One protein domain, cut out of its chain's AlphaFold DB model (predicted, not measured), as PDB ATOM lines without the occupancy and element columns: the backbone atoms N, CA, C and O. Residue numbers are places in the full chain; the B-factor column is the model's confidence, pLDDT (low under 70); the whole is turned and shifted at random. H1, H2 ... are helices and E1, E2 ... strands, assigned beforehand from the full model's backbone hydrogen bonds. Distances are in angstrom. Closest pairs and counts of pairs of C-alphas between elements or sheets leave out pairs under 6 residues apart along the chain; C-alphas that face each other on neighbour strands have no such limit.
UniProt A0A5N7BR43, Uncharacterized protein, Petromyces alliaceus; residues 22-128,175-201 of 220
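What this domain is: This is residues 22 to 128 and 175 to 201 of the 220 residues of an uncharacterized protein of Petromyces alliaceus (UniProt A0A5N7BR43). A twisted wall of seven strands has one face covered by two helices, H2 and H3, while the other face has no named helix over it; the small H1 only grazes the sheet, and H4 lies off it, farthest of the elements from the mean of the C-alphas. E3 and E2 are nearest to that mean, and a long loop without named elements, residues 183 to 196, joins E6 to the edge strand E7. The printed part has 134 residues with four named helices and seven named strands, in the order E1, H1, H2, E2, E3, H3, E4, E5, H4, E6, E7. The sheet runs E1, E4, E5, E3, E2, E6, E7 and is mixed: its neighbours are antiparallel except for the parallel pair E6 and E7. The class is mixed, helices and strands; the whole is compact, with a radius of gyration of the C-alphas of 14.2 A, and rounded, spanning 37 by 35 by 31 A.

Where its parts are: E1, residues 22 to 24, begins with C-alpha 22 at (147.171, 105.264, 150.725). H1, residues 33 to 36, and H2, residues 38 to 45, follow; H2 is 10.2 A long. E2, residues 54 to 61, measures 23.1 A, and E3, residues 66 to 74, measures 26.7 A. H3, residues 83 to 96, is the longest helix at 20.0 A, with C-alpha 83 at (166.408, 118.053, 152.383). E4, residues 100 to 106, is 19.2 A long, and E5, residues 109 to 117, is 26.3 A long. H4, residues 123 to 128, stands before the cut. After it come E6, residues 177 to 182, 16.2 A long, and E7, residues 197 to 200, with C-alpha 200 at (171.164, 112.324, 133.946).

How they stand to each other: E4 pairs in a staggered way, with E1 over residues 100 to 102 and with E5 over residues 103 to 106. N 23 and O 101 are 2.8 A apart, within hydrogen-bond range. E4 and E5 form a hairpin, with N 111 and O 104 at 2.8 A. E5 and E3 are antiparallel, with N 69 and O 114 at 2.8 A. E2 and E3 form a hairpin, with N 57 and O 70 at 2.8 A. E2 and E6 are antiparallel at 169 degrees, with N 58 and O 179 at 2.8 A, and E6 and E7 are parallel at 22 degrees, with N 182 and O 199 at 2.8 A. H2 and H3 lie on the same face of the sheet, which gives two layers, helices on one face of a sheet. H3 has a height over the sheet of 9.0 A, and its closest C-alphas to E4 are those of Glu 93 and Gly 102, 5.0 A apart. H2 has a height of 8.9 A and runs along the strands, at 26 degrees to E2 on the local plane; its closest C-alphas to E2 are those of Ile 41 and Ala 57, 6.6 A apart. H2 and H3 touch, with the C-alphas of Cys 42 and Tyr 83 closest at 5.4 A, at a steep tilt of 53 degrees, opposite ways. E3, H3 and E4 make a split strand-helix-strand unit, two strands running the same way with a helix between them along the chain and E5 between them in the sheet; its crossover is left-handed. Every O i to N i+4 pair is within hydrogen-bond range in H2, H3 and H4, and H1 is too short for such a pair.

The domain as a whole: The C-alphas farthest apart are those of Ala 63 and Gly 77, at 38.9 A. Residues 129 to 174 are not printed, and C-alphas 128 and 175 are 24.4 A apart across this cut. Of the links that are printed whole, E6 to E7 is long. The mean pLDDT of the printed part is 81.6, and it is under 70 at residues 123 to 128, 175 to 176 and 181 to 201.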
ATOM      1  N   CYS A  22     146.286 106.392 150.496       91.19
ATOM      2  CA  CYS A  22     147.171 105.264 150.725       91.19
ATOM      3  C   CYS A  22     146.994 104.200 149.634       91.19
ATOM      4  O   CYS A  22     145.873 103.813 149.302       91.19
ATOM      5  N   TYR A  23     148.105 103.705 149.100       89.69
ATOM      6  CA  TYR A  23     148.165 102.664 148.079       89.69
ATOM      7  C   TYR A  23     148.520 101.319 148.694       89.69
ATOM      8  O   TYR A  23     149.421 101.217 149.528       89.69
ATOM      9  N   LYS A  24     147.848 100.260 148.241       92.31
ATOM     10  CA  LYS A  24     148.212  98.893 148.611       92.31
ATOM     11  C   LYS A  24     149.611  98.575 148.077       92.31
ATOM     12  O   LYS A  24     149.880  98.807 146.904       92.31
ATOM     13  N   VAL A  25     150.461  98.024 148.936       92.75
ATOM     14  CA  VAL A  25     151.802  97.538 148.577       92.75
ATOM     15  C   VAL A  25     151.815  96.009 148.518       92.75
ATOM     16  O   VAL A  25     150.956  95.375 149.148       92.75
ATOM     17  N   PRO A  26     152.760  95.389 147.790       93.69
ATOM     18  CA  PRO A  26     152.966  93.947 147.857       93.69
ATOM     19  C   PRO A  26     153.163  93.487 149.307       93.69
ATOM     20  O   PRO A  26     153.872  94.132 150.079       93.69
ATOM     21  N   ALA A  27     152.561  92.357 149.690       93.50
ATOM     22  CA  ALA A  27     152.592  91.872 151.077       93.50
ATOM     23  C   ALA A  27     154.015  91.574 151.587       93.50
ATOM     24  O   ALA A  27     154.267  91.643 152.786       93.50
ATOM     25  N   ARG A  28     154.933  91.263 150.667       92.94
ATOM     26  CA  ARG A  28     156.346  90.982 150.945       92.94
ATOM     27  C   ARG A  28     157.220  92.229 151.094       92.94
ATOM     28  O   ARG A  28     158.367  92.076 151.475       92.94
ATOM     29  N   SER A  29     156.717  93.425 150.785       92.56
ATOM     30  CA  SER A  29     157.535  94.647 150.763       92.56
ATOM     31  C   SER A  29     158.090  94.973 152.148       92.56
ATOM     32  O   SER A  29     157.327  95.082 153.116       92.56
ATOM     33  N   ASN A  30     159.399  95.202 152.246       93.00
ATOM     34  CA  ASN A  30     160.009  95.659 153.487       93.00
ATOM     35  C   ASN A  30     159.792  97.168 153.667       93.00
ATOM     36  O   ASN A  30     160.372  97.990 152.960       93.00
ATOM     37  N   LYS A  31     158.962  97.539 154.643       89.50
ATOM     38  CA  LYS A  31     158.596  98.936 154.938       89.50
ATOM     39  C   LYS A  31     159.703  99.735 155.637       89.50
ATOM     40  O   LYS A  31     159.577 100.952 155.750       89.50
ATOM     41  N   LEU A  32     160.758  99.072 156.113       93.19
ATOM     42  CA  LEU A  32     161.913  99.736 156.727       93.19
ATOM     43  C   LEU A  32     162.874 100.286 155.672       93.19
ATOM     44  O   LEU A  32     163.405 101.373 155.859       93.19
ATOM     45  N   VAL A  33     162.987  99.618 154.517       92.81
ATOM     46  CA  VAL A  33     163.828 100.053 153.388       92.81
ATOM     47  C   VAL A  33     163.609 101.529 153.038       92.81
ATOM     48  O   VAL A  33     164.572 102.294 153.069       92.81
ATOM     49  N   PRO A  34     162.379 102.010 152.773       92.31
ATOM     50  CA  PRO A  34     162.198 103.416 152.448       92.31
ATOM     51  C   PRO A  34     162.553 104.353 153.607       92.31
ATOM     52  O   PRO A  34     162.946 105.477 153.330       92.31
ATOM     53  N   GLN A  35     162.437 103.921 154.873       93.38
ATOM     54  CA  GLN A  35     162.805 104.725 156.048       93.38
ATOM     55  C   GLN A  35     164.321 104.867 156.189       93.38
ATOM     56  O   GLN A  35     164.805 105.979 156.411       93.38
ATOM     57  N   ASP A  36     165.050 103.763 156.028       94.19
ATOM     58  CA  ASP A  36     166.502 103.701 156.204       94.19
ATOM     59  C   ASP A  36     167.251 104.491 155.127       94.19
ATOM     60  O   ASP A  36     168.318 105.046 155.388       94.19
ATOM     61  N   HIS A  37     166.652 104.621 153.942       93.56
ATOM     62  CA  HIS A  37     167.252 105.298 152.795       93.56
ATOM     63  C   HIS A  37     166.741 106.728 152.557       93.56
ATOM     64  O   HIS A  37     167.173 107.375 151.600       93.56
ATOM     65  N   LEU A  38     165.864 107.270 153.416       93.50
ATOM     66  CA  LEU A  38     165.326 108.633 153.245       93.50
ATOM     67  C   LEU A  38     166.416 109.695 153.130       93.50
ATOM     68  O   LEU A  38     166.246 110.648 152.372       93.50
ATOM     69  N   GLN A  39     167.513 109.539 153.875       94.12
ATOM     70  CA  GLN A  39     168.620 110.486 153.826       94.12
ATOM     71  C   GLN A  39     169.192 110.558 152.408       94.12
ATOM     72  O   GLN A  39     169.160 111.612 151.780       94.12
ATOM     73  N   THR A  40     169.631 109.424 151.868       91.31
ATOM     74  CA  THR A  40     170.210 109.340 150.524       91.31
ATOM     75  C   THR A  40     169.234 109.818 149.453       91.31
ATOM     76  O   THR A  40     169.601 110.612 148.586       91.31
ATOM     77  N   ILE A  41     167.969 109.399 149.545       93.69
ATOM     78  CA  ILE A  41     166.916 109.790 148.604       93.69
ATOM     79  C   ILE A  41     166.683 111.300 148.618       93.69
ATOM     80  O   ILE A  41     166.742 111.944 147.573       93.69
ATOM     81  N   CYS A  42     166.463 111.899 149.787       95.50
ATOM     82  CA  CYS A  42     166.190 113.330 149.869       95.50
ATOM     83  C   CYS A  42     167.409 114.194 149.555       95.50
ATOM     84  O   CYS A  42     167.249 115.301 149.045       95.50
ATOM     85  N   THR A  43     168.619 113.688 149.783       93.62
ATOM     86  CA  THR A  43     169.852 114.341 149.339       93.62
ATOM     87  C   THR A  43     169.980 114.371 147.813       93.62
ATOM     88  O   THR A  43     170.490 115.354 147.278       93.62
ATOM     89  N   GLY A  44     169.508 113.344 147.100       89.69
ATOM     90  CA  GLY A  44     169.503 113.343 145.633       89.69
ATOM     91  C   GLY A  44     168.308 114.073 145.007       89.69
ATOM     92  O   GLY A  44     168.425 114.586 143.897       89.69
ATOM     93  N   LEU A  45     167.172 114.151 145.708       93.88
ATOM     94  CA  LEU A  45     165.977 114.843 145.213       93.88
ATOM     95  C   LEU A  45     165.991 116.355 145.487       93.88
ATOM     96  O   LEU A  45     165.398 117.103 144.715       93.88
ATOM     97  N   GLN A  46     166.657 116.837 146.541       94.88
ATOM     98  CA  GLN A  46     166.698 118.274 146.850       94.88
ATOM     99  C   GLN A  46     167.266 119.134 145.703       94.88
ATOM    100  O   GLN A  46     167.991 118.668 144.823       94.88
ATOM    101  N   GLY A  47     166.969 120.431 145.740       95.31
ATOM    102  CA  GLY A  47     167.487 121.417 144.793       95.31
ATOM    103  C   GLY A  47     166.392 122.284 144.186       95.31
ATOM    104  O   GLY A  47     165.270 122.334 144.678       95.31
ATOM    105  N   ASN A  48     166.734 123.004 143.121       96.25
ATOM    106  CA  ASN A  48     165.817 123.914 142.437       96.25
ATOM    107  C   ASN A  48     165.004 123.166 141.372       96.25
ATOM    108  O   ASN A  48     165.599 122.430 140.593       96.25
ATOM    109  N   TYR A  49     163.689 123.370 141.339       95.19
ATOM    110  CA  TYR A  49     162.728 122.753 140.431       95.19
ATOM    111  C   TYR A  49     162.011 123.811 139.589       95.19
ATOM    112  O   TYR A  49     161.444 124.791 140.100       95.19
ATOM    113  N   GLN A  50     161.916 123.555 138.289       94.81
ATOM    114  CA  GLN A  50     160.985 124.250 137.414       94.81
ATOM    115  C   GLN A  50     159.540 123.893 137.773       94.81
ATOM    116  O   GLN A  50     159.238 122.880 138.410       94.81
ATOM    117  N   LYS A  51     158.605 124.765 137.395       94.00
ATOM    118  CA  LYS A  51     157.180 124.515 137.628       94.00
ATOM    119  C   LYS A  51     156.764 123.235 136.891       94.00
ATOM    120  O   LYS A  51     156.986 123.138 135.688       94.00
ATOM    121  N   LYS A  52     156.115 122.309 137.602       94.56
ATOM    122  CA  LYS A  52     155.741 120.961 137.136       94.56
ATOM    123  C   LYS A  52     156.924 120.062 136.767       94.56
ATOM    124  O   LYS A  52     156.719 119.079 136.067       94.56
ATOM    125  N   GLU A  53     158.142 120.378 137.203       93.62
ATOM    126  CA  GLU A  53     159.274 119.465 137.035       93.62
ATOM    127  C   GLU A  53     159.099 118.270 137.982       93.62
ATOM    128  O   GLU A  53     158.985 118.479 139.196       93.62
ATOM    129  N   PRO A  54     159.066 117.033 137.459       94.81
ATOM    130  CA  PRO A  54     159.119 115.839 138.276       94.81
ATOM    131  C   PRO A  54     160.566 115.378 138.469       94.81
ATOM    132  O   PRO A  54     161.399 115.486 137.567       94.81
ATOM    133  N   ARG A  55     160.847 114.784 139.625       94.44
ATOM    134  CA  ARG A  55     162.035 113.959 139.857       94.44
ATOM    135  C   ARG A  55     161.631 112.696 140.579       94.44
ATOM    136  O   ARG A  55     160.751 112.731 141.442       94.44
ATOM    137  N   ASP A  56     162.299 111.602 140.250       94.31
ATOM    138  CA  ASP A  56     162.079 110.334 140.915       94.31
ATOM    139  C   ASP A  56     163.378 109.632 141.297       94.31
ATOM    140  O   ASP A  56     164.431 109.776 140.671       94.31
ATOM    141  N   ALA A  57     163.277 108.874 142.379       93.19
ATOM    142  CA  ALA A  57     164.304 107.976 142.857       93.19
ATOM    143  C   ALA A  57     163.674 106.611 143.132       93.19
ATOM    144  O   ALA A  57     162.490 106.507 143.459       93.19
ATOM    145  N   CYS A  58     164.460 105.557 142.982       94.06
ATOM    146  CA  CYS A  58     164.000 104.190 143.130       94.06
ATOM    147  C   CYS A  58     165.011 103.380 143.940       94.06
ATOM    148  O   CYS A  58     166.217 103.511 143.732       94.06
ATOM    149  N   ILE A  59     164.517 102.543 144.849       93.69
ATOM    150  CA  ILE A  59     165.317 101.600 145.634       93.69
ATOM    151  C   ILE A  59     164.829 100.186 145.365       93.69
ATOM    152  O   ILE A  59     163.648  99.904 145.547       93.69
ATOM    153  N   THR A  60     165.736  99.291 144.993       94.19
ATOM    154  CA  THR A  60     165.431  97.861 144.901       94.19
ATOM    155  C   THR A  60     165.742  97.186 146.230       94.19
ATOM    156  O   THR A  60     166.912  97.111 146.605       94.19
ATOM    157  N   ASP A  61     164.728  96.623 146.887       93.38
ATOM    158  CA  ASP A  61     164.909  95.666 147.977       93.38
ATOM    159  C   ASP A  61     165.079  94.265 147.380       93.38
ATOM    160  O   ASP A  61     164.117  93.574 147.020       93.38
ATOM    161  N   LYS A  62     166.338  93.835 147.265       89.81
ATOM    162  CA  LYS A  62     166.671  92.526 146.694       89.81
ATOM    163  C   LYS A  62     166.159  91.361 147.534       89.81
ATOM    164  O   LYS A  62     165.910  90.300 146.968       89.81
ATOM    165  N   ALA A  63     165.996  91.537 148.847       91.25
ATOM    166  CA  ALA A  63     165.550  90.463 149.727       91.25
ATOM    167  C   ALA A  63     164.084  90.102 149.460       91.25
ATOM    168  O   ALA A  63     163.705  88.931 149.518       91.25
ATOM    169  N   THR A  64     163.262  91.102 149.141       91.88
ATOM    170  CA  THR A  64     161.824  90.917 148.906       91.88
ATOM    171  C   THR A  64     161.448  90.912 147.429       91.88
ATOM    172  O   THR A  64     160.338  90.506 147.084       91.88
ATOM    173  N   GLY A  65     162.362  91.322 146.543       92.75
ATOM    174  CA  GLY A  65     162.088  91.464 145.113       92.75
ATOM    175  C   GLY A  65     161.046  92.548 144.841       92.75
ATOM    176  O   GLY A  65     160.202  92.386 143.956       92.75
ATOM    177  N   THR A  66     161.064  93.603 145.655       93.62
ATOM    178  CA  THR A  66     160.204  94.776 145.501       93.62
ATOM    179  C   THR A  66     161.053  96.010 145.252       93.62
ATOM    180  O   THR A  66     162.207  96.093 145.676       93.62
ATOM    181  N   GLU A  67     160.470  96.988 144.575       94.50
ATOM    182  CA  GLU A  67     161.041  98.319 144.457       94.50
ATOM    183  C   GLU A  67     160.223  99.327 145.262       94.50
ATOM    184  O   GLU A  67     159.006  99.187 145.417       94.50
ATOM    185  N   TRP A  68     160.898 100.355 145.764       95.00
ATOM    186  CA  TRP A  68     160.302 101.532 146.379       95.00
ATOM    187  C   TRP A  68     160.599 102.748 145.520       95.00
ATOM    188  O   TRP A  68     161.760 103.113 145.333       95.00
ATOM    189  N   ARG A  69     159.548 103.393 145.019       95.00
ATOM    190  CA  ARG A  69     159.645 104.575 144.171       95.00
ATOM    191  C   ARG A  69     159.240 105.821 144.937       95.00
ATOM    192  O   ARG A  69     158.148 105.891 145.500       95.00
ATOM    193  N   PHE A  70     160.121 106.806 144.902       95.44
ATOM    194  CA  PHE A  70     159.953 108.133 145.466       95.44
ATOM    195  C   PHE A  70     159.800 109.104 144.315       95.44
ATOM    196  O   PHE A  70     160.652 109.160 143.436       95.44
ATOM    197  N   TYR A  71     158.728 109.876 144.320       95.88
ATOM    198  CA  TYR A  71     158.445 110.855 143.288       95.88
ATOM    199  C   TYR A  71     158.129 112.189 143.942       95.88
ATOM    200  O   TYR A  71     157.362 112.248 144.908       95.88
ATOM    201  N   VAL A  72     158.718 113.251 143.401       95.88
ATOM    202  CA  VAL A  72     158.466 114.629 143.810       95.88
ATOM    203  C   VAL A  72     158.219 115.480 142.579       95.88
ATOM    204  O   VAL A  72     158.988 115.442 141.626       95.88
ATOM    205  N   GLU A  73     157.161 116.279 142.612       96.44
ATOM    206  CA  GLU A  73     156.822 117.228 141.560       96.44
ATOM    207  C   GLU A  73     156.483 118.577 142.178       96.44
ATOM    208  O   GLU A  73     155.705 118.662 143.132       96.44
ATOM    209  N   ARG A  74     157.030 119.650 141.609       95.75
ATOM    210  CA  ARG A  74     156.654 121.005 142.010       95.75
ATOM    211  C   ARG A  74     155.319 121.391 141.375       95.75
ATOM    212  O   ARG A  74     155.264 121.720 140.189       95.75
ATOM    213  N   THR A  75     154.245 121.421 142.153       95.56
ATOM    214  CA  THR A  75     152.914 121.856 141.700       95.56
ATOM    215  C   THR A  75     152.735 123.380 141.779       95.56
ATOM    216  O   THR A  75     151.990 123.957 140.980       95.56
ATOM    217  N   GLY A  76     153.470 124.065 142.663       92.88
ATOM    218  CA  GLY A  76     153.398 125.513 142.892       92.88
ATOM    219  C   GLY A  76     154.445 126.009 143.897       92.88
ATOM    220  O   GLY A  76     155.460 125.354 144.089       92.88
ATOM    221  N   GLY A  77     154.211 127.170 144.518       91.38
ATOM    222  CA  GLY A  77     155.003 127.652 145.661       91.38
ATOM    223  C   GLY A  77     156.492 127.895 145.383       91.38
ATOM    224  O   GLY A  77     156.879 128.278 144.269       91.38
ATOM    225  N   ASP A  78     157.309 127.674 146.415       91.75
ATOM    226  CA  ASP A  78     158.767 127.789 146.360       91.75
ATOM    227  C   ASP A  78     159.366 126.850 145.311       91.75
ATOM    228  O   ASP A  78     158.869 125.757 145.047       91.75
ATOM    229  N   ASN A  79     160.449 127.288 144.674       94.75
ATOM    230  CA  ASN A  79     161.147 126.496 143.666       94.75
ATOM    231  C   ASN A  79     162.258 125.618 144.236       94.75
ATOM    232  O   ASN A  79     162.798 124.805 143.501       94.75
ATOM    233  N   VAL A  80     162.613 125.758 145.512       96.62
ATOM    234  CA  VAL A  80     163.702 124.990 146.121       96.62
ATOM    235  C   VAL A  80     163.134 123.931 147.055       96.62
ATOM    236  O   VAL A  80     162.567 124.247 148.098       96.62
ATOM    237  N   LEU A  81     163.333 122.661 146.705       95.69
ATOM    238  CA  LEU A  81     163.084 121.544 147.605       95.69
ATOM    239  C   LEU A  81     164.283 121.388 148.538       95.69
ATOM    240  O   LEU A  81     165.385 121.083 148.085       95.69
ATOM    241  N   THR A  82     164.076 121.565 149.839       96.25
ATOM    242  CA  THR A  82     165.124 121.316 150.839       96.25
ATOM    243  C   THR A  82     165.124 119.855 151.287       96.25
ATOM    244  O   THR A  82     164.078 119.197 151.305       96.25
ATOM    245  N   TYR A  83     166.282 119.362 151.735       95.56
ATOM    246  CA  TYR A  83     166.408 118.053 152.383       95.56
ATOM    247  C   TYR A  83     165.376 117.838 153.502       95.56
ATOM    248  O   TYR A  83     164.741 116.784 153.587       95.56
ATOM    249  N   THR A  84     165.184 118.845 154.361       96.06
ATOM    250  CA  THR A  84     164.270 118.774 155.506       96.06
ATOM    251  C   THR A  84     162.814 118.680 155.071       96.06
ATOM    252  O   THR A  84     162.081 117.859 155.622       96.06
ATOM    253  N   THR A  85     162.410 119.454 154.057       94.75
ATOM    254  CA  THR A  85     161.048 119.407 153.505       94.75
ATOM    255  C   THR A  85     160.772 118.041 152.881       94.75
ATOM    256  O   THR A  85     159.776 117.406 153.222       94.75
ATOM    257  N   CYS A  86     161.696 117.540 152.053       95.50
ATOM    258  CA  CYS A  86     161.596 116.208 151.457       95.50
ATOM    259  C   CYS A  86     161.477 115.110 152.528       95.50
ATOM    260  O   CYS A  86     160.567 114.279 152.487       95.50
ATOM    261  N   THR A  87     162.358 115.139 153.533       95.56
ATOM    262  CA  THR A  87     162.389 114.122 154.592       95.56
ATOM    263  C   THR A  87     161.108 114.144 155.419       95.56
ATOM    264  O   THR A  87     160.556 113.090 155.736       95.56
ATOM    265  N   ALA A  88     160.620 115.334 155.781       94.38
ATOM    266  CA  ALA A  88     159.386 115.487 156.541       94.38
ATOM    267  C   ALA A  88     158.175 114.959 155.759       94.38
ATOM    268  O   ALA A  88     157.374 114.212 156.325       94.38
ATOM    269  N   ALA A  89     158.087 115.273 154.462       93.06
ATOM    270  CA  ALA A  89     157.009 114.813 153.595       93.06
ATOM    271  C   ALA A  89     156.976 113.280 153.481       93.06
ATOM    272  O   ALA A  89     155.951 112.665 153.770       93.06
ATOM    273  N   PHE A  90     158.098 112.625 153.167       94.25
ATOM    274  CA  PHE A  90     158.103 111.161 153.056       94.25
ATOM    275  C   PHE A  90     157.935 110.445 154.403       94.25
ATOM    276  O   PHE A  90     157.248 109.423 154.470       94.25
ATOM    277  N   LYS A  91     158.471 110.990 155.508       93.31
ATOM    278  CA  LYS A  91     158.177 110.464 156.856       93.31
ATOM    279  C   LYS A  91     156.694 110.556 157.183       93.31
ATOM    280  O   LYS A  91     156.163 109.668 157.846       93.31
ATOM    281  N   GLN A  92     156.032 111.626 156.757       91.12
ATOM    282  CA  GLN A  92     154.599 111.771 156.945       91.12
ATOM    283  C   GLN A  92     153.831 110.686 156.186       91.12
ATOM    284  O   GLN A  92     152.949 110.071 156.780       91.12
ATOM    285  N   GLU A  93     154.192 110.407 154.932       89.88
ATOM    286  CA  GLU A  93     153.527 109.366 154.140       89.88
ATOM    287  C   GLU A  93     153.695 107.978 154.757       89.88
ATOM    288  O   GLU A  93     152.708 107.277 154.968       89.88
ATOM    289  N   LEU A  94     154.912 107.632 155.180       90.12
ATOM    290  CA  LEU A  94     155.197 106.366 155.868       90.12
ATOM    291  C   LEU A  94     154.466 106.231 157.215       90.12
ATOM    292  O   LEU A  94     154.154 105.122 157.644       90.12
ATOM    293  N   ARG A  95     154.178 107.346 157.901       90.00
ATOM    294  CA  ARG A  95     153.428 107.348 159.171       90.00
ATOM    295  C   ARG A  95     151.920 107.267 158.964       90.00
ATOM    296  O   ARG A  95     151.249 106.563 159.717       90.00
ATOM    297  N   LYS A  96     151.379 108.010 157.993       88.56
ATOM    298  CA  LYS A  96     149.935 108.052 157.704       88.56
ATOM    299  C   LYS A  96     149.466 106.747 157.067       88.56
ATOM    300  O   LYS A  96     148.430 106.213 157.454       88.56
ATOM    301  N   CYS A  97     150.256 106.207 156.147       87.56
ATOM    302  CA  CYS A  97     149.980 104.961 155.451       87.56
ATOM    303  C   CYS A  97     150.731 103.810 156.129       87.56
ATOM    304  O   CYS A  97     151.695 103.271 155.602       87.56
ATOM    305  N   LYS A  98     150.282 103.442 157.338       79.50
ATOM    306  CA  LYS A  98     150.954 102.481 158.239       79.50
ATOM    307  C   LYS A  98     151.367 101.168 157.556       79.50
ATOM    308  O   LYS A  98     152.398 100.589 157.888       79.50
ATOM    309  N   ASP A  99     150.564 100.722 156.590       77.94
ATOM    310  CA  ASP A  99     150.778  99.482 155.849       77.94
ATOM    311  C   ASP A  99     150.912  99.675 154.341       77.94
ATOM    312  O   ASP A  99     150.770  98.722 153.577       77.94
ATOM    313  N   SER A 100     151.158 100.902 153.905       82.75
ATOM    314  CA  SER A 100     150.925 101.303 152.530       82.75
ATOM    315  C   SER A 100     151.895 102.382 152.079       82.75
ATOM    316  O   SER A 100     152.621 102.991 152.859       82.75
ATOM    317  N   ALA A 101     151.910 102.600 150.776       87.56
ATOM    318  CA  ALA A 101     152.574 103.744 150.192       87.56
ATOM    319  C   ALA A 101     151.579 104.914 150.117       87.56
ATOM    320  O   ALA A 101     150.379 104.703 150.298       87.56
ATOM    321  N   GLY A 102     152.044 106.139 149.897       89.94
ATOM    322  CA  GLY A 102     151.235 107.335 150.135       89.94
ATOM    323  C   GLY A 102     151.341 108.385 149.041       89.94
ATOM    324  O   GLY A 102     152.278 108.394 148.242       89.94
ATOM    325  N   TYR A 103     150.349 109.265 149.017       90.81
ATOM    326  CA  TYR A 103     150.315 110.470 148.209       90.81
ATOM    327  C   TYR A 103     150.066 111.678 149.104       90.81
ATOM    328  O   TYR A 103     149.064 111.733 149.828       90.81
ATOM    329  N   HIS A 104     150.913 112.688 148.931       86.81
ATOM    330  CA  HIS A 104     150.766 113.989 149.553       86.81
ATOM    331  C   HIS A 104     150.820 115.099 148.512       86.81
ATOM    332  O   HIS A 104     151.670 115.081 147.630       86.81
ATOM    333  N   ASP A 105     149.957 116.094 148.661       90.25
ATOM    334  CA  ASP A 105     150.039 117.353 147.927       90.25
ATOM    335  C   ASP A 105     149.886 118.472 148.945       90.25
ATOM    336  O   ASP A 105     148.847 118.563 149.607       90.25
ATOM    337  N   ASN A 106     150.954 119.236 149.154       86.06
ATOM    338  CA  ASN A 106     150.960 120.342 150.098       86.06
ATOM    339  C   ASN A 106     152.051 121.360 149.758       86.06
ATOM    340  O   ASN A 106     153.114 121.000 149.254       86.06
ATOM    341  N   ASP A 107     151.784 122.630 150.059       88.00
ATOM    342  CA  ASP A 107     152.736 123.740 149.921       88.00
ATOM    343  C   ASP A 107     153.386 123.849 148.528       88.00
ATOM    344  O   ASP A 107     154.538 124.249 148.382       88.00
ATOM    345  N   GLY A 108     152.643 123.486 147.477       93.69
ATOM    346  CA  GLY A 108     153.148 123.521 146.103       93.69
ATOM    347  C   GLY A 108     154.053 122.344 145.729       93.69
ATOM    348  O   GLY A 108     154.727 122.401 144.699       93.69
ATOM    349  N   TRP A 109     154.046 121.272 146.518       95.69
ATOM    350  CA  TRP A 109     154.785 120.049 146.251       95.69
ATOM    351  C   TRP A 109     153.874 118.833 146.297       95.69
ATOM    352  O   TRP A 109     153.099 118.634 147.232       95.69
ATOM    353  N   LYS A 110     154.049 117.966 145.309       95.31
ATOM    354  CA  LYS A 110     153.411 116.662 145.233       95.31
ATOM    355  C   LYS A 110     154.449 115.585 145.500       95.31
ATOM    356  O   LYS A 110     155.428 115.478 144.769       95.31
ATOM    357  N   TYR A 111     154.201 114.778 146.522       95.38
ATOM    358  CA  TYR A 111     155.011 113.632 146.913       95.38
ATOM    359  C   TYR A 111     154.219 112.358 146.672       95.38
ATOM    360  O   TYR A 111     153.050 112.248 147.044       95.38
ATOM    361  N   LEU A 112     154.870 111.376 146.069       95.38
ATOM    362  CA  LEU A 112     154.308 110.054 145.871       95.38
ATOM    363  C   LEU A 112     155.350 109.025 146.293       95.38
ATOM    364  O   LEU A 112     156.478 109.025 145.804       95.38
ATOM    365  N   LEU A 113     154.955 108.155 147.212       95.38
ATOM    366  CA  LEU A 113     155.701 106.970 147.595       95.38
ATOM    367  C   LEU A 113     154.907 105.765 147.110       95.38
ATOM    368  O   LEU A 113     153.703 105.689 147.358       95.38
ATOM    369  N   GLN A 114     155.562 104.830 146.432       94.88
ATOM    370  CA  GLN A 114     154.958 103.587 145.955       94.88
ATOM    371  C   GLN A 114     155.897 102.412 146.192       94.88
ATOM    372  O   GLN A 114     157.111 102.580 146.154       94.88
ATOM    373  N   SER A 115     155.329 101.228 146.417       94.88
ATOM    374  CA  SER A 115     156.077  99.975 146.346       94.88
ATOM    375  C   SER A 115     155.433  99.059 145.321       94.88
ATOM    376  O   SER A 115     154.205  98.931 145.292       94.88
ATOM    377  N   LEU A 116     156.261  98.467 144.468       93.44
ATOM    378  CA  LEU A 116     155.860  97.626 143.347       93.44
ATOM    379  C   LEU A 116     156.674  96.330 143.367       93.44
ATOM    380  O   LEU A 116     157.781  96.282 143.902       93.44
ATOM    381  N   ASP A 117     156.127  95.269 142.784       93.19
ATOM    382  CA  ASP A 117     156.898  94.054 142.532       93.19
ATOM    383  C   ASP A 117     157.918  94.303 141.415       93.19
ATOM    384  O   ASP A 117     157.561  94.840 140.365       93.19
ATOM    385  N   GLY A 118     159.166  93.875 141.618       91.69
ATOM    386  CA  GLY A 118     160.232  94.022 140.631       91.69
ATOM    387  C   GLY A 118     161.496  94.667 141.186       91.69
ATOM    388  O   GLY A 118     161.814  94.560 142.368       91.69
ATOM    389  N   GLN A 119     162.255  95.279 140.286       91.44
ATOM    390  CA  GLN A 119     163.502  95.971 140.579       91.44
ATOM    391  C   GLN A 119     163.519  97.272 139.797       91.44
ATOM    392  O   GLN A 119     163.052  97.294 138.657       91.44
ATOM    393  N   CYS A 120     164.162  98.285 140.367       88.94
ATOM    394  CA  CYS A 120     164.395  99.552 139.704       88.94
ATOM    395  C   CYS A 120     165.101  99.312 138.377       88.94
ATOM    396  O   CYS A 120     166.272  98.924 138.335       88.94
ATOM    397  N   MET A 121     164.373  99.534 137.290       81.12
ATOM    398  CA  MET A 121     164.927  99.458 135.951       81.12
ATOM    399  C   MET A 121     165.229 100.858 135.454       81.12
ATOM    400  O   MET A 121     164.381 101.750 135.485       81.12
ATOM    401  N   ASP A 122     166.444 101.033 134.948       70.62
ATOM    402  CA  ASP A 122     166.781 102.230 134.203       70.62
ATOM    403  C   ASP A 122     165.943 102.281 132.913       70.62
ATOM    404  O   ASP A 122     165.811 101.284 132.198       70.62
ATOM    405  N   SER A 123     165.419 103.457 132.576       59.19
ATOM    406  CA  SER A 123     164.829 103.734 131.265       59.19
ATOM    407  C   SER A 123     165.736 103.306 130.102       59.19
ATOM    408  O   SER A 123     165.246 102.783 129.103       59.19
ATOM    409  N   THR A 124     167.061 103.433 130.241       54.59
ATOM    410  CA  THR A 124     168.030 102.937 129.257       54.59
ATOM    411  C   THR A 124     167.978 101.416 129.135       54.59
ATOM    412  O   THR A 124     168.028 100.889 128.025       54.59
ATOM    413  N   TYR A 125     167.829 100.696 130.249       59.59
ATOM    414  CA  TYR A 125     167.664  99.246 130.224       59.59
ATOM    415  C   TYR A 125     166.362  98.852 129.519       59.59
ATOM    416  O   TYR A 125     166.405  98.011 128.623       59.59
ATOM    417  N   ILE A 126     165.244  99.510 129.849       57.84
ATOM    418  CA  ILE A 126     163.930  99.272 129.226       57.84
ATOM    419  C   ILE A 126     163.985  99.507 127.711       57.84
ATOM    420  O   ILE A 126     163.513  98.674 126.938       57.84
ATOM    421  N   ASN A 127     164.597 100.611 127.281       57.06
ATOM    422  CA  ASN A 127     164.705 100.965 125.865       57.06
ATOM    423  C   ASN A 127     165.614 100.003 125.084       57.06
ATOM    424  O   ASN A 127     165.354  99.732 123.914       57.06
ATOM    425  N   ASN A 128     166.652  99.461 125.727       62.47
ATOM    426  CA  ASN A 128     167.625  98.577 125.077       62.47
ATOM    427  C   ASN A 128     167.255  97.087 125.140       62.47
ATOM    428  O   ASN A 128     167.739  96.309 124.325       62.47
ATOM    429  N   ASP A 175     173.674  95.242 149.691       61.62
ATOM    430  CA  ASP A 175     172.903  94.649 148.607       61.62
ATOM    431  C   ASP A 175     171.851  95.582 147.995       61.62
ATOM    432  O   ASP A 175     171.401  95.299 146.882       61.62
ATOM    433  N   ASP A 176     171.503  96.705 148.620       61.38
ATOM    434  CA  ASP A 176     170.493  97.614 148.066       61.38
ATOM    435  C   ASP A 176     171.060  98.451 146.907       61.38
ATOM    436  O   ASP A 176     172.222  98.865 146.908       61.38
ATOM    437  N   LEU A 177     170.235  98.695 145.886       73.69
ATOM    438  CA  LEU A 177     170.581  99.548 144.744       73.69
ATOM    439  C   LEU A 177     169.656 100.761 144.717       73.69
ATOM    440  O   LEU A 177     168.436 100.596 144.729       73.69
ATOM    441  N   ILE A 178     170.245 101.955 144.643       75.88
ATOM    442  CA  ILE A 178     169.519 103.224 144.560       75.88
ATOM    443  C   ILE A 178     169.769 103.854 143.192       75.88
ATOM    444  O   ILE A 178     170.918 104.041 142.786       75.88
ATOM    445  N   TYR A 179     168.685 104.206 142.511       79.19
ATOM    446  CA  TYR A 179     168.683 104.850 141.204       79.19
ATOM    447  C   TYR A 179     168.018 106.219 141.296       79.19
ATOM    448  O   TYR A 179     166.922 106.337 141.840       79.19
ATOM    449  N   PHE A 180     168.648 107.237 140.716       72.31
ATOM    450  CA  PHE A 180     168.047 108.557 140.529       72.31
ATOM    451  C   PHE A 180     167.830 108.803 139.046       72.31
ATOM    452  O   PHE A 180     168.763 108.664 138.260       72.31
ATOM    453  N   ASN A 181     166.620 109.196 138.670       64.75
ATOM    454  CA  ASN A 181     166.329 109.637 137.318       64.75
ATOM    455  C   ASN A 181     166.207 111.161 137.331       64.75
ATOM    456  O   ASN A 181     165.197 111.742 137.727       64.75
ATOM    457  N   THR A 182     167.289 111.823 136.942       54.34
ATOM    458  CA  THR A 182     167.359 113.277 136.839       54.34
ATOM    459  C   THR A 182     167.340 113.646 135.369       54.34
ATOM    460  O   THR A 182     168.379 113.910 134.772       54.34
ATOM    461  N   SER A 183     166.163 113.679 134.754       43.25
ATOM    462  CA  SER A 183     166.046 114.086 133.348       43.25
ATOM    463  C   SER A 183     166.469 115.547 133.094       43.25
ATOM    464  O   SER A 183     166.570 115.932 131.937       43.25
ATOM    465  N   TYR A 184     166.705 116.361 134.141       43.91
ATOM    466  CA  TYR A 184     166.868 117.821 134.020       43.91
ATOM    467  C   TYR A 184     167.810 118.511 135.038       43.91
ATOM    468  O   TYR A 184     167.674 119.712 135.259       43.91
ATOM    469  N   VAL A 185     168.779 117.822 135.663       42.16
ATOM    470  CA  VAL A 185     169.608 118.443 136.728       42.16
ATOM    471  C   VAL A 185     171.112 118.394 136.422       42.16
ATOM    472  O   VAL A 185     171.621 117.315 136.119       42.16
ATOM    473  N   PRO A 186     171.861 119.512 136.541       36.41
ATOM    474  CA  PRO A 186     173.321 119.469 136.613       36.41
ATOM    475  C   PRO A 186     173.769 118.753 137.899       36.41
ATOM    476  O   PRO A 186     173.214 118.988 138.970       36.41
ATOM    477  N   ALA A 187     174.758 117.864 137.782       38.22
ATOM    478  CA  ALA A 187     175.175 116.944 138.842       38.22
ATOM    479  C   ALA A 187     175.423 117.639 140.204       38.22
ATOM    480  O   ALA A 187     176.191 118.607 140.257       38.22
ATOM    481  N   PRO A 188     174.829 117.158 141.314       41.44
ATOM    482  CA  PRO A 188     175.121 117.685 142.643       41.44
ATOM    483  C   PRO A 188     176.540 117.299 143.096       41.44
ATOM    484  O   PRO A 188     177.020 116.199 142.822       41.44
ATOM    485  N   GLN A 189     177.208 118.196 143.828       35.81
ATOM    486  CA  GLN A 189     178.440 117.869 144.549       35.81
ATOM    487  C   GLN A 189     178.081 117.121 145.836       35.81
ATOM    488  O   GLN A 189     177.448 117.687 146.726       35.81
ATOM    489  N   LEU A 190     178.460 115.845 145.911       38.28
ATOM    490  CA  LEU A 190     178.284 114.988 147.081       38.28
ATOM    491  C   LEU A 190     179.629 114.684 147.732       38.28
ATOM    492  O   LEU A 190     180.605 114.391 147.042       38.28
ATOM    493  N   ASP A 191     179.651 114.733 149.063       34.84
ATOM    494  CA  ASP A 191     180.775 114.284 149.877       34.84
ATOM    495  C   ASP A 191     180.818 112.744 149.898       34.84
ATOM    496  O   ASP A 191     179.801 112.061 150.052       34.84
ATOM    497  N   VAL A 192     182.003 112.194 149.645       33.31
ATOM    498  CA  VAL A 192     182.214 110.826 149.157       33.31
ATOM    499  C   VAL A 192     182.303 109.855 150.332       33.31
ATOM    500  O   VAL A 192     183.392 109.539 150.811       33.31
ATOM    501  N   ARG A 193     181.156 109.343 150.790       31.09
ATOM    502  CA  ARG A 193     181.106 108.111 151.609       31.09
ATOM    503  C   ARG A 193     180.099 107.071 151.120       31.09
ATOM    504  O   ARG A 193     180.356 105.887 151.305       31.09
ATOM    505  N   ASP A 194     179.082 107.483 150.365       31.48
ATOM    506  CA  ASP A 194     178.072 106.585 149.798       31.48
ATOM    507  C   ASP A 194     178.073 106.665 148.263       31.48
ATOM    508  O   ASP A 194     178.028 107.749 147.678       31.48
ATOM    509  N   LYS A 195     178.161 105.515 147.578       35.19
ATOM    510  CA  LYS A 195     178.089 105.464 146.107       35.19
ATOM    511  C   LYS A 195     176.630 105.564 145.678       35.19
ATOM    512  O   LYS A 195     175.891 104.587 145.742       35.19
ATOM    513  N   VAL A 196     176.244 106.750 145.231       39.72
ATOM    514  CA  VAL A 196     174.912 107.056 144.711       39.72
ATOM    515  C   VAL A 196     175.000 107.249 143.198       39.72
ATOM    516  O   VAL A 196     175.820 108.043 142.736       39.72
ATOM    517  N   TYR A 197     174.183 106.533 142.420       38.09
ATOM    518  CA  TYR A 197     174.186 106.648 140.958       38.09
ATOM    519  C   TYR A 197     173.042 107.527 140.462       38.09
ATOM    520  O   TYR A 197     171.866 107.256 140.708       38.09
ATOM    521  N   PHE A 198     173.416 108.559 139.713       39.28
ATOM    522  CA  PHE A 198     172.502 109.447 139.007       39.28
ATOM    523  C   PHE A 198     172.459 109.055 137.535       39.28
ATOM    524  O   PHE A 198     173.504 108.994 136.887       39.28
ATOM    525  N   ASN A 199     171.265 108.826 136.997       39.94
ATOM    526  CA  ASN A 199     171.049 108.884 135.562       39.94
ATOM    527  C   ASN A 199     170.604 110.308 135.209       39.94
ATOM    528  O   ASN A 199     169.477 110.722 135.488       39.94
ATOM    529  N   THR A 200     171.516 111.079 134.623       37.75
ATOM    530  CA  THR A 200     171.164 112.324 133.946       37.75
ATOM    531  C   THR A 200     170.599 111.970 132.579       37.75
ATOM    532  O   THR A 200     171.351 111.589 131.678       37.75
ATOM    533  N   GLY A 201     169.279 112.076 132.438       29.22
ATOM    534  CA  GLY A 201     168.605 111.885 131.162       29.22
ATOM    535  C   GLY A 201     169.169 112.806 130.073       29.22
ATOM    536  O   GLY A 201     169.722 113.871 130.337       29.22
TER     537      GLY A 201